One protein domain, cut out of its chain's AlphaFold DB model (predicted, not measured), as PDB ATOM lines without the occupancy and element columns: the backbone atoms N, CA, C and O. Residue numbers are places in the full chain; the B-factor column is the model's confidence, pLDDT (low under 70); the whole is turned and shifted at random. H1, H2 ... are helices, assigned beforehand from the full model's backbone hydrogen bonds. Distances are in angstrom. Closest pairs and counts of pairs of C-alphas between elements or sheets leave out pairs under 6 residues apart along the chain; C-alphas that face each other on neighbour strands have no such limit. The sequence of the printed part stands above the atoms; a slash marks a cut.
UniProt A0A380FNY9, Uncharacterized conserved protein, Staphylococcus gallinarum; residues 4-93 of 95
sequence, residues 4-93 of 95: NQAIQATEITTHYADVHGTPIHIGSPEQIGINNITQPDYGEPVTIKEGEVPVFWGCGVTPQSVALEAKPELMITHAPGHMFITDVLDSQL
ATOM      1  N   ASN A   4      87.537 148.906 160.298       98.19
ATOM      2  CA  ASN A   4      88.046 147.580 159.920       98.19
ATOM      3  C   ASN A   4      89.011 147.016 160.974       98.19
ATOM      4  O   ASN A   4      88.945 145.835 161.299       98.19
ATOM      5  N   GLN A   5      89.879 147.863 161.537       98.25
ATOM      6  CA  GLN A   5      90.771 147.458 162.624       98.25
ATOM      7  C   GLN A   5      90.002 147.144 163.909       98.25
ATOM      8  O   GLN A   5      90.371 146.207 164.603       98.25
ATOM      9  N   ALA A   6      88.935 147.884 164.220       97.88
ATOM     10  CA  ALA A   6      88.092 147.617 165.385       97.88
ATOM     11  C   ALA A   6      87.376 146.260 165.274       97.88
ATOM     12  O   ALA A   6      87.342 145.502 166.243       97.88
ATOM     13  N   ILE A   7      86.867 145.915 164.084       97.69
ATOM     14  CA  ILE A   7      86.272 144.597 163.807       97.69
ATOM     15  C   ILE A   7      87.326 143.501 163.974       97.69
ATOM     16  O   ILE A   7      87.114 142.554 164.724       97.69
ATOM     17  N   GLN A   8      88.497 143.668 163.357       97.75
ATOM     18  CA  GLN A   8      89.582 142.697 163.478       97.75
ATOM     19  C   GLN A   8      90.048 142.534 164.933       97.75
ATOM     20  O   GLN A   8      90.281 141.418 165.390       97.75
ATOM     21  N   ALA A   9      90.168 143.631 165.684       97.00
ATOM     22  CA  ALA A   9      90.520 143.586 167.099       97.00
ATOM     23  C   ALA A   9      89.457 142.831 167.907       97.00
ATOM     24  O   ALA A   9      89.814 141.990 168.720       97.00
ATOM     25  N   THR A  10      88.172 143.061 167.626       96.50
ATOM     26  CA  THR A  10      87.052 142.326 168.236       96.50
ATOM     27  C   THR A  10      87.167 140.819 167.997       96.50
ATOM     28  O   THR A  10      87.086 140.036 168.943       96.50
ATOM     29  N   GLU A  11      87.396 140.404 166.748       95.94
ATOM     30  CA  GLU A  11      87.559 138.991 166.377       95.94
ATOM     31  C   GLU A  11      88.777 138.348 167.047       95.94
ATOM     32  O   GLU A  11      88.732 137.186 167.439       95.94
ATOM     33  N   ILE A  12      89.873 139.090 167.204       94.75
ATOM     34  CA  ILE A  12      91.070 138.577 167.872       94.75
ATOM     35  C   ILE A  12      90.824 138.442 169.376       94.75
ATOM     36  O   ILE A  12      91.100 137.388 169.952       94.75
ATOM     37  N   THR A  13      90.320 139.494 170.028       94.94
ATOM     38  CA  THR A  13      90.260 139.553 171.493       94.94
ATOM     39  C   THR A  13      89.093 138.767 172.086       94.94
ATOM     40  O   THR A  13      89.170 138.383 173.251       94.94
ATOM     41  N   THR A  14      88.059 138.424 171.304       94.25
ATOM     42  CA  THR A  14      86.958 137.560 171.780       94.25
ATOM     43  C   THR A  14      87.423 136.167 172.215       94.25
ATOM     44  O   THR A  14      86.724 135.507 172.983       94.25
ATOM     45  N   HIS A  15      88.586 135.710 171.744       93.44
ATOM     46  CA  HIS A  15      89.170 134.426 172.135       93.44
ATOM     47  C   HIS A  15      89.912 134.472 173.474       93.44
ATOM     48  O   HIS A  15      90.398 133.443 173.918       93.44
ATOM     49  N   TYR A  16      90.016 135.634 174.115       92.62
ATOM     50  CA  TYR A  16      90.810 135.835 175.324       92.62
ATOM     51  C   TYR A  16      89.943 136.422 176.446       92.62
ATOM     52  O   TYR A  16      90.169 137.542 176.911       92.62
ATOM     53  N   ALA A  17      88.893 135.691 176.837       85.56
ATOM     54  CA  ALA A  17      87.877 136.194 177.768       85.56
ATOM     55  C   ALA A  17      88.426 136.494 179.173       85.56
ATOM     56  O   ALA A  17      87.955 137.434 179.808       85.56
ATOM     57  N   ASP A  18      89.439 135.749 179.624       84.94
ATOM     58  CA  ASP A  18      90.024 135.890 180.967       84.94
ATOM     59  C   ASP A  18      91.050 137.037 181.086       84.94
ATOM     60  O   ASP A  18      91.604 137.268 182.160       84.94
ATOM     61  N   VAL A  19      91.305 137.778 180.000       87.06
ATOM     62  CA  VAL A  19      92.132 139.001 179.999       87.06
ATOM     63  C   VAL A  19      91.285 140.226 179.644       87.06
ATOM     64  O   VAL A  19      90.474 140.657 180.458       87.06
ATOM     65  N   HIS A  20      91.454 140.827 178.461       83.75
ATOM     66  CA  HIS A  20      90.640 141.976 178.042       83.75
ATOM     67  C   HIS A  20      89.309 141.576 177.394       83.75
ATOM     68  O   HIS A  20      88.347 142.339 177.487       83.75
ATOM     69  N   GLY A  21      89.250 140.415 176.732       92.00
ATOM     70  CA  GLY A  21      88.063 139.942 176.025       92.00
ATOM     71  C   GLY A  21      87.598 140.842 174.874       92.00
ATOM     72  O   GLY A  21      88.334 141.673 174.333       92.00
ATOM     73  N   THR A  22      86.347 140.655 174.468       95.19
ATOM     74  CA  THR A  22      85.660 141.481 173.464       95.19
ATOM     75  C   THR A  22      85.554 142.941 173.936       95.19
ATOM     76  O   THR A  22      85.316 143.162 175.126       95.19
ATOM     77  N   PRO A  23      85.685 143.947 173.045       96.50
ATOM     78  CA  PRO A  23      85.395 145.331 173.405       96.50
ATOM     79  C   PRO A  23      84.006 145.472 174.030       96.50
ATOM     80  O   PRO A  23      83.038 144.876 173.559       96.50
ATOM     81  N   ILE A  24      83.902 146.305 175.062       95.38
ATOM     82  CA  ILE A  24      82.628 146.613 175.722       95.38
ATOM     83  C   ILE A  24      81.862 147.722 174.995       95.38
ATOM     84  O   ILE A  24      80.646 147.815 175.135       95.38
ATOM     85  N   HIS A  25      82.563 148.566 174.227       97.62
ATOM     86  CA  HIS A  25      81.967 149.655 173.454       97.62
ATOM     87  C   HIS A  25      82.841 150.052 172.257       97.62
ATOM     88  O   HIS A  25      84.070 150.058 172.352       97.62
ATOM     89  N   ILE A  26      82.210 150.418 171.139       97.88
ATOM     90  CA  ILE A  26      82.859 150.966 169.938       97.88
ATOM     91  C   ILE A  26      82.069 152.205 169.515       97.88
ATOM     92  O   ILE A  26      80.871 152.113 169.258       97.88
ATOM     93  N   GLY A  27      82.735 153.356 169.388       96.19
ATOM     94  CA  GLY A  27      82.109 154.590 168.910       96.19
ATOM     95  C   GLY A  27      82.016 155.697 169.957       96.19
ATOM     96  O   GLY A  27      82.996 155.995 170.634       96.19
ATOM     97  N   SER A  28      80.855 156.359 170.013       96.19
ATOM     98  CA  SER A  28      80.622 157.607 170.764       96.19
ATOM     99  C   SER A  28      80.865 157.415 172.270       96.19
ATOM    100  O   SER A  28      80.120 156.658 172.899       96.19
ATOM    101  N   PRO A  29      81.880 158.072 172.866       97.00
ATOM    102  CA  PRO A  29      82.218 157.913 174.286       97.00
ATOM    103  C   PRO A  29      81.085 158.352 175.228       97.00
ATOM    104  O   PRO A  29      80.913 157.803 176.316       97.00
ATOM    105  N   GLU A  30      80.253 159.294 174.789       96.75
ATOM    106  CA  GLU A  30      79.150 159.858 175.568       96.75
ATOM    107  C   GLU A  30      78.080 158.804 175.893       96.75
ATOM    108  O   GLU A  30      77.438 158.871 176.939       96.75
ATOM    109  N   GLN A  31      77.924 157.785 175.038       97.19
ATOM    110  CA  GLN A  31      76.981 156.679 175.258       97.19
ATOM    111  C   GLN A  31      77.340 155.817 176.476       97.19
ATOM    112  O   GLN A  31      76.463 155.166 177.037       97.19
ATOM    113  N   ILE A  32      78.607 155.837 176.894       96.44
ATOM    114  CA  ILE A  32      79.104 155.148 178.093       96.44
ATOM    115  C   ILE A  32      79.489 156.129 179.210       96.44
ATOM    116  O   ILE A  32      80.195 155.763 180.144       96.44
ATOM    117  N   GLY A  33      79.012 157.377 179.132       96.50
ATOM    118  CA  GLY A  33      79.198 158.386 180.176       96.50
ATOM    119  C   GLY A  33      80.548 159.109 180.154       96.50
ATOM    120  O   GLY A  33      80.840 159.865 181.080       96.50
ATOM    121  N   ILE A  34      81.365 158.929 179.112       96.75
ATOM    122  CA  ILE A  34      82.636 159.646 178.961       96.75
ATOM    123  C   ILE A  34      82.363 160.985 178.272       96.75
ATOM    124  O   ILE A  34      82.175 161.046 177.059       96.75
ATOM    125  N   ASN A  35      82.353 162.068 179.052       96.31
ATOM    126  CA  ASN A  35      82.048 163.418 178.555       96.31
ATOM    127  C   ASN A  35      83.230 164.093 177.842       96.31
ATOM    128  O   ASN A  35      83.028 164.983 177.020       96.31
ATOM    129  N   ASN A  36      84.463 163.721 178.193       95.69
ATOM    130  CA  ASN A  36      85.667 164.266 177.580       95.69
ATOM    131  C   ASN A  36      86.753 163.192 177.462       95.69
ATOM    132  O   ASN A  36      87.505 162.943 178.400       95.69
ATOM    133  N   ILE A  37      86.864 162.577 176.285       95.56
ATOM    134  CA  ILE A  37      87.838 161.503 176.044       95.56
ATOM    135  C   ILE A  37      89.300 161.976 176.097       95.56
ATOM    136  O   ILE A  37      90.204 161.163 176.269       95.56
ATOM    137  N   THR A  38      89.563 163.283 175.977       95.88
ATOM    138  CA  THR A  38      90.929 163.824 176.067       95.88
ATOM    139  C   THR A  38      91.366 164.098 177.506       95.88
ATOM    140  O   THR A  38      92.454 164.627 177.716       95.88
ATOM    141  N   GLN A  39      90.523 163.791 178.493       96.12
ATOM    142  CA  GLN A  39      90.830 163.911 179.912       96.12
ATOM    143  C   GLN A  39      90.500 162.580 180.600       96.12
ATOM    144  O   GLN A  39      89.434 162.451 181.202       96.12
ATOM    145  N   PRO A  40      91.364 161.562 180.462       92.75
ATOM    146  CA  PRO A  40      91.100 160.258 181.051       92.75
ATOM    147  C   PRO A  40      91.220 160.309 182.579       92.75
ATOM    148  O   PRO A  40      92.095 160.985 183.118       92.75
ATOM    149  N   ASP A  41      90.379 159.539 183.273       89.12
ATOM    150  CA  ASP A  41      90.469 159.371 184.732       89.12
ATOM    151  C   ASP A  41      91.777 158.678 185.151       89.12
ATOM    152  O   ASP A  41      92.301 158.910 186.241       89.12
ATOM    153  N   TYR A  42      92.313 157.828 184.266       85.56
ATOM    154  CA  TYR A  42      93.552 157.084 184.458       85.56
ATOM    155  C   TYR A  42      94.419 157.116 183.196       85.56
ATOM    156  O   TYR A  42      93.935 156.865 182.092       85.56
ATOM    157  N   GLY A  43      95.725 157.314 183.380       86.69
ATOM    158  CA  GLY A  43      96.702 157.332 182.292       86.69
ATOM    159  C   GLY A  43      96.733 158.656 181.532       86.69
ATOM    160  O   GLY A  43      96.293 159.687 182.032       86.69
ATOM    161  N   GLU A  44      97.279 158.615 180.318       90.25
ATOM    162  CA  GLU A  44      97.505 159.798 179.486       90.25
ATOM    163  C   GLU A  44      96.552 159.823 178.283       90.25
ATOM    164  O   GLU A  44      96.240 158.765 177.721       90.25
ATOM    165  N   PRO A  45      96.096 161.009 177.843       94.75
ATOM    166  CA  PRO A  45      95.272 161.121 176.652       94.75
ATOM    167  C   PRO A  45      96.045 160.710 175.397       94.75
ATOM    168  O   PRO A  45      97.251 160.924 175.270       94.75
ATOM    169  N   VAL A  46      95.318 160.172 174.419       94.56
ATOM    170  CA  VAL A  46      95.875 159.769 173.122       94.56
ATOM    171  C   VAL A  46      95.293 160.605 171.989       94.56
ATOM    172  O   VAL A  46      94.183 161.126 172.072       94.56
ATOM    173  N   THR A  47      96.047 160.735 170.897       96.44
ATOM    174  CA  THR A  47      95.558 161.396 169.681       96.44
ATOM    175  C   THR A  47      94.640 160.456 168.906       96.44
ATOM    176  O   THR A  47      95.051 159.349 168.567       96.44
ATOM    177  N   ILE A  48      93.437 160.926 168.574       96.25
ATOM    178  CA  ILE A  48      92.483 160.225 167.706       96.25
ATOM    179  C   ILE A  48      92.513 160.921 166.348       96.25
ATOM    180  O   ILE A  48      92.201 162.109 166.250       96.25
ATOM    181  N   LYS A  49      92.953 160.211 165.309       96.94
ATOM    182  CA  LYS A  49      93.084 160.766 163.959       96.94
ATOM    183  C   LYS A  49      91.765 160.685 163.198       96.94
ATOM    184  O   LYS A  49      90.851 159.945 163.553       96.94
ATOM    185  N   GLU A  50      91.684 161.436 162.105       96.56
ATOM    186  CA  GLU A  50      90.562 161.341 161.176       96.56
ATOM    187  C   GLU A  50      90.383 159.898 160.670       96.56
ATOM    188  O   GLU A  50      91.351 159.210 160.342       96.56
ATOM    189  N   GLY A  51      89.132 159.431 160.639       96.38
ATOM    190  CA  GLY A  51      88.785 158.059 160.261       96.38
ATOM    191  C   GLY A  51      89.015 157.012 161.359       96.38
ATOM    192  O   GLY A  51      88.729 155.832 161.136       96.38
ATOM    193  N   GLU A  52      89.501 157.414 162.537       97.81
ATOM    194  CA  GLU A  52      89.587 156.537 163.699       97.81
ATOM    195  C   GLU A  52      88.329 156.593 164.567       97.81
ATOM    196  O   GLU A  52      87.714 157.638 164.760       97.81
ATOM    197  N   VAL A  53      87.973 155.438 165.120       97.19
ATOM    198  CA  VAL A  53      86.891 155.251 166.078       97.19
ATOM    199  C   VAL A  53      87.477 154.857 167.443       97.19
ATOM    200  O   VAL A  53      88.384 154.014 167.491       97.19
ATOM    201  N   PRO A  54      86.999 155.449 168.554       97.62
ATOM    202  CA  PRO A  54      87.323 154.983 169.895       97.62
ATOM    203  C   PRO A  54      86.777 153.574 170.137       97.62
ATOM    204  O   PRO A  54      85.645 153.259 169.764       97.62
ATOM    205  N   VAL A  55      87.581 152.735 170.782       97.50
ATOM    206  CA  VAL A  55      87.201 151.379 171.180       97.50
ATOM    207  C   VAL A  55      87.578 151.192 172.643       97.50
ATOM    208  O   VAL A  55      88.672 151.583 173.052       97.50
ATOM    209  N   PHE A  56      86.669 150.618 173.424       96.75
ATOM    210  CA  PHE A  56      86.778 150.520 174.875       96.75
ATOM    211  C   PHE A  56      86.725 149.059 175.313       96.75
ATOM    212  O   PHE A  56      85.893 148.289 174.832       96.75
ATOM    213  N   TRP A  57      87.580 148.695 176.267       95.75
ATOM    214  CA  TRP A  57      87.663 147.358 176.856       95.75
ATOM    215  C   TRP A  57      87.535 147.420 178.372       95.75
ATOM    216  O   TRP A  57      87.816 148.448 178.992       95.75
ATOM    217  N   GLY A  58      87.176 146.284 178.971       91.25
ATOM    218  CA  GLY A  58      87.349 146.088 180.404       91.25
ATOM    219  C   GLY A  58      88.825 146.227 180.797       91.25
ATOM    220  O   GLY A  58      89.725 145.750 180.097       91.25
ATOM    221  N   CYS A  59      89.075 146.893 181.922       88.12
ATOM    222  CA  CYS A  59      90.418 147.119 182.445       88.12
ATOM    223  C   CYS A  59      90.538 146.611 183.886       88.12
ATOM    224  O   CYS A  59      89.610 146.738 184.687       88.12
ATOM    225  N   GLY A  60      91.719 146.103 184.244       85.44
ATOM    226  CA  GLY A  60      92.046 145.641 185.597       85.44
ATOM    227  C   GLY A  60      92.085 146.739 186.670       85.44
ATOM    228  O   GLY A  60      92.360 146.432 187.826       85.44
ATOM    229  N   VAL A  61      91.807 148.004 186.325       86.38
ATOM    230  CA  VAL A  61      91.667 149.104 187.296       86.38
ATOM    231  C   VAL A  61      90.284 149.164 187.945       86.38
ATOM    232  O   VAL A  61      90.135 149.825 188.968       86.38
ATOM    233  N   THR A  62      89.275 148.447 187.429       89.69
ATOM    234  CA  THR A  62      87.920 148.439 188.016       89.69
ATOM    235  C   THR A  62      87.914 148.120 189.520       89.69
ATOM    236  O   THR A  62      87.260 148.853 190.263       89.69
ATOM    237  N   PRO A  63      88.668 147.121 190.032       87.38
ATOM    238  CA  PRO A  63      88.767 146.882 191.472       87.38
ATOM    239  C   PRO A  63      89.351 148.062 192.261       87.38
ATOM    240  O   PRO A  63      88.958 148.270 193.405       87.38
ATOM    241  N   GLN A  64      90.258 148.849 191.668       87.06
ATOM    242  CA  GLN A  64      90.816 150.051 192.302       87.06
ATOM    243  C   GLN A  64      89.741 151.135 192.423       87.06
ATOM    244  O   GLN A  64      89.535 151.664 193.513       87.06
ATOM    245  N   SER A  65      88.981 151.390 191.350       88.19
ATOM    246  CA  SER A  65      87.846 152.323 191.379       88.19
ATOM    247  C   SER A  65      86.792 151.913 192.412       88.19
ATOM    248  O   SER A  65      86.321 152.749 193.180       88.19
ATOM    249  N   VAL A  66      86.454 150.620 192.485       91.12
ATOM    250  CA  VAL A  66      85.508 150.099 193.485       91.12
ATOM    251  C   VAL A  66      86.039 150.291 194.904       91.12
ATOM    252  O   VAL A  66      85.278 150.664 195.791       91.12
ATOM    253  N   ALA A  67      87.330 150.071 195.141       90.88
ATOM    254  CA  ALA A  67      87.909 150.231 196.468       90.88
ATOM    255  C   ALA A  67      87.950 151.689 196.944       90.88
ATOM    256  O   ALA A  67      87.756 151.932 198.135       90.88
ATOM    257  N   LEU A  68      88.150 152.656 196.042       88.19
ATOM    258  CA  LEU A  68      88.080 154.084 196.377       88.19
ATOM    259  C   LEU A  68      86.689 154.486 196.893       88.19
ATOM    260  O   LEU A  68      86.588 155.309 197.807       88.19
ATOM    261  N   GLU A  69      85.635 153.872 196.353       92.94
ATOM    262  CA  GLU A  69      84.254 154.089 196.794       92.94
ATOM    263  C   GLU A  69      83.924 153.288 198.064       92.94
ATOM    264  O   GLU A  69      83.424 153.839 199.045       92.94
ATOM    265  N   ALA A  70      84.247 151.992 198.074       95.44
ATOM    266  CA  ALA A  70      83.927 151.074 199.166       95.44
ATOM    267  C   ALA A  70      84.734 151.339 200.448       95.44
ATOM    268  O   ALA A  70      84.292 150.956 201.530       95.44
ATOM    269  N   LYS A  71      85.904 151.981 200.328       93.69
ATOM    270  CA  LYS A  71      86.800 152.370 201.430       93.69
ATOM    271  C   LYS A  71      87.063 151.227 202.423       93.69
ATOM    272  O   LYS A  71      86.763 151.372 203.611       93.69
ATOM    273  N   PRO A  72      87.610 150.085 201.963       94.75
ATOM    274  CA  PRO A  72      88.010 149.020 202.872       94.75
ATOM    275  C   PRO A  72      89.085 149.524 203.846       94.75
ATOM    276  O   PRO A  72      89.843 150.438 203.526       94.75
ATOM    277  N   GLU A  73      89.185 148.895 205.018       96.75
ATOM    278  CA  GLU A  73      90.186 149.252 206.036       96.75
ATOM    279  C   GLU A  73      91.627 149.138 205.506       96.75
ATOM    280  O   GLU A  73      92.496 149.928 205.869       96.75
ATOM    281  N   LEU A  74      91.872 148.180 204.607       93.62
ATOM    282  CA  LEU A  74      93.157 147.977 203.953       93.62
ATOM    283  C   LEU A  74      92.958 147.454 202.526       93.62
ATOM    284  O   LEU A  74      92.193 146.518 202.297       93.62
ATOM    285  N   MET A  75      93.706 148.018 201.577       91.44
ATOM    286  CA  MET A  75      93.854 147.496 200.219       91.44
ATOM    287  C   MET A  75      95.321 147.603 199.800       91.44
ATOM    288  O   MET A  75      95.950 148.639 200.003       91.44
ATOM    289  N   ILE A  76      95.862 146.540 199.206       91.88
ATOM    290  CA  ILE A  76      97.210 146.523 198.629       91.88
ATOM    291  C   ILE A  76      97.070 146.224 197.139       91.88
ATOM    292  O   ILE A  76      96.440 145.237 196.761       91.88
ATOM    293  N   THR A  77      97.653 147.071 196.294       91.12
ATOM    294  CA  THR A  77      97.609 146.949 194.832       91.12
ATOM    295  C   THR A  77      98.986 147.187 194.226       91.12
ATOM    296  O   THR A  77      99.904 147.663 194.894       91.12
ATOM    297  N   HIS A  78      99.137 146.869 192.941       89.19
ATOM    298  CA  HIS A  78     100.289 147.329 192.172       89.19
ATOM    299  C   HIS A  78     100.148 148.821 191.831       89.19
ATOM    300  O   HIS A  78      99.035 149.347 191.764       89.19
ATOM    301  N   ALA A  79     101.275 149.493 191.593       86.12
ATOM    302  CA  ALA A  79     101.282 150.832 191.010       86.12
ATOM    303  C   ALA A  79     101.041 150.749 189.487       86.12
ATOM    304  O   ALA A  79     101.479 149.774 188.866       86.12
ATOM    305  N   PRO A  80     100.390 151.744 188.855       81.56
ATOM    306  CA  PRO A  80     100.226 151.778 187.401       81.56
ATOM    307  C   PRO A  80     101.563 151.601 186.665       81.56
ATOM    308  O   PRO A  80     102.543 152.262 186.995       81.56
ATOM    309  N   GLY A  81     101.620 150.685 185.694       82.81
ATOM    310  CA  GLY A  81     102.852 150.351 184.960       82.81
ATOM    311  C   GLY A  81     103.801 149.374 185.671       82.81
ATOM    312  O   GLY A  81     104.802 148.972 185.083       82.81
ATOM    313  N   HIS A  82     103.488 148.945 186.899       89.38
ATOM    314  CA  HIS A  82     104.294 148.015 187.704       89.38
ATOM    315  C   HIS A  82     103.552 146.695 187.974       89.38
ATOM    316  O   HIS A  82     103.349 146.300 189.122       89.38
ATOM    317  N   MET A  83     103.102 146.023 186.915       91.19
ATOM    318  CA  MET A  83     102.340 144.773 187.015       91.19
ATOM    319  C   MET A  83     103.209 143.579 187.447       91.19
ATOM    320  O   MET A  83     104.431 143.582 187.295       91.19
ATOM    321  N   PHE A  84     102.564 142.528 187.963       93.75
ATOM    322  CA  PHE A  84     103.218 141.261 188.290       93.75
ATOM    323  C   PHE A  84     103.372 140.396 187.033       93.75
ATOM    324  O   PHE A  84     102.378 140.002 186.425       93.75
ATOM    325  N   ILE A  85     104.615 140.109 186.645       95.12
ATOM    326  CA  ILE A  85     104.927 139.237 185.507       95.12
ATOM    327  C   ILE A  85     104.833 137.779 185.964       95.12
ATOM    328  O   ILE A  85     105.429 137.409 186.975       95.12
ATOM    329  N   THR A  86     104.092 136.963 185.215       95.56
ATOM    330  CA  THR A  86     103.885 135.535 185.505       95.56
ATOM    331  C   THR A  86     104.588 134.648 184.480       95.56
ATOM    332  O   THR A  86     104.987 135.127 183.421       95.56
ATOM    333  N   ASP A  87     104.670 133.346 184.764       97.12
ATOM    334  CA  ASP A  87     105.125 132.330 183.804       97.12
ATOM    335  C   ASP A  87     104.002 131.827 182.869       97.12
ATOM    336  O   ASP A  87     104.242 130.980 182.007       97.12
ATOM    337  N   VAL A  88     102.764 132.313 183.040       94.56
ATOM    338  CA  VAL A  88     101.623 131.952 182.185       94.56
ATOM    339  C   VAL A  88     101.750 132.688 180.857       94.56
ATOM    340  O   VAL A  88     101.873 133.912 180.822       94.56
ATOM    341  N   LEU A  89     101.715 131.939 179.758       93.94
ATOM    342  CA  LEU A  89     101.774 132.510 178.416       93.94
ATOM    343  C   LEU A  89     100.375 132.931 177.961       93.94
ATOM    344  O   LEU A  89      99.422 132.178 178.145       93.94
ATOM    345  N   ASP A  90     100.259 134.054 177.247       90.62
ATOM    346  CA  ASP A  90      98.978 134.506 176.675       90.62
ATOM    347  C   ASP A  90      98.309 133.432 175.803       90.62
ATOM    348  O   ASP A  90      97.092 133.283 175.802       90.62
ATOM    349  N   SER A  91      99.102 132.619 175.097       91.38
ATOM    350  CA  SER A  91      98.602 131.510 174.274       91.38
ATOM    351  C   SER A  91      97.875 130.422 175.069       91.38
ATOM    352  O   SER A  91      97.103 129.668 174.483       91.38
ATOM    353  N   GLN A  92      98.108 130.341 176.382       93.06
ATOM    354  CA  GLN A  92      97.416 129.435 177.301       93.06
ATOM    355  C   GLN A  92      96.087 130.017 177.803       93.06
ATOM    356  O   GLN A  92      95.273 129.269 178.331       93.06
ATOM    357  N   LEU A  93      95.865 131.325 177.631       90.06
ATOM    358  CA  LEU A  93      94.654 132.053 178.036       90.06
ATOM    359  C   LEU A  93      93.646 132.206 176.887       90.06
ATOM    360  O   LEU A  93      92.676 132.959 176.988       90.06
TER     361      LEU A  93
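Overview. This is residues 4 to 93 of the 95 residues of the protein "Uncharacterized conserved protein" of Staphylococcus gallinarum (UniProt A0A380FNY9). Expect little regular structure: a flat, loose winding of long loops, with three short helices, H1, H2 and H3 in chain order, set apart from one another. Residues 68 to 74, of which 68 to 70 belong to H3, and residues 82 to 89 stick out. The printed part has 90 residues and no named strand; its class is all helix, with only 23 residues in named elements. It is loose, with a radius of gyration of the C-alphas of 15.6 A and spans of 45 by 36 by 20 A.

Along the chain. Find C-alpha 4 at (88.046, 147.580, 159.920); from there H1, residues 4 to 13, runs 14.3 A. H2 is residues 29 to 32, 5.6 A. H3, residues 62 to 70, runs 12.1 A to C-alpha 70 at (83.927, 151.074, 199.166).

Arrangement. H1 is apart from H2 and H3, and H2 is apart from H3. Look at residues 25 to 26, which pair antiparallel with residues 55 to 56. In H1 and H3 every O i to N i+4 pair is within hydrogen-bond range; H2 is too short for one.

Size, cuts and confidence. The farthest C-alphas, of Gly 51 and Glu 73, are 46.6 A apart. Both links are long. The printed part has no cut, and no printed residue is under 70 in pLDDT.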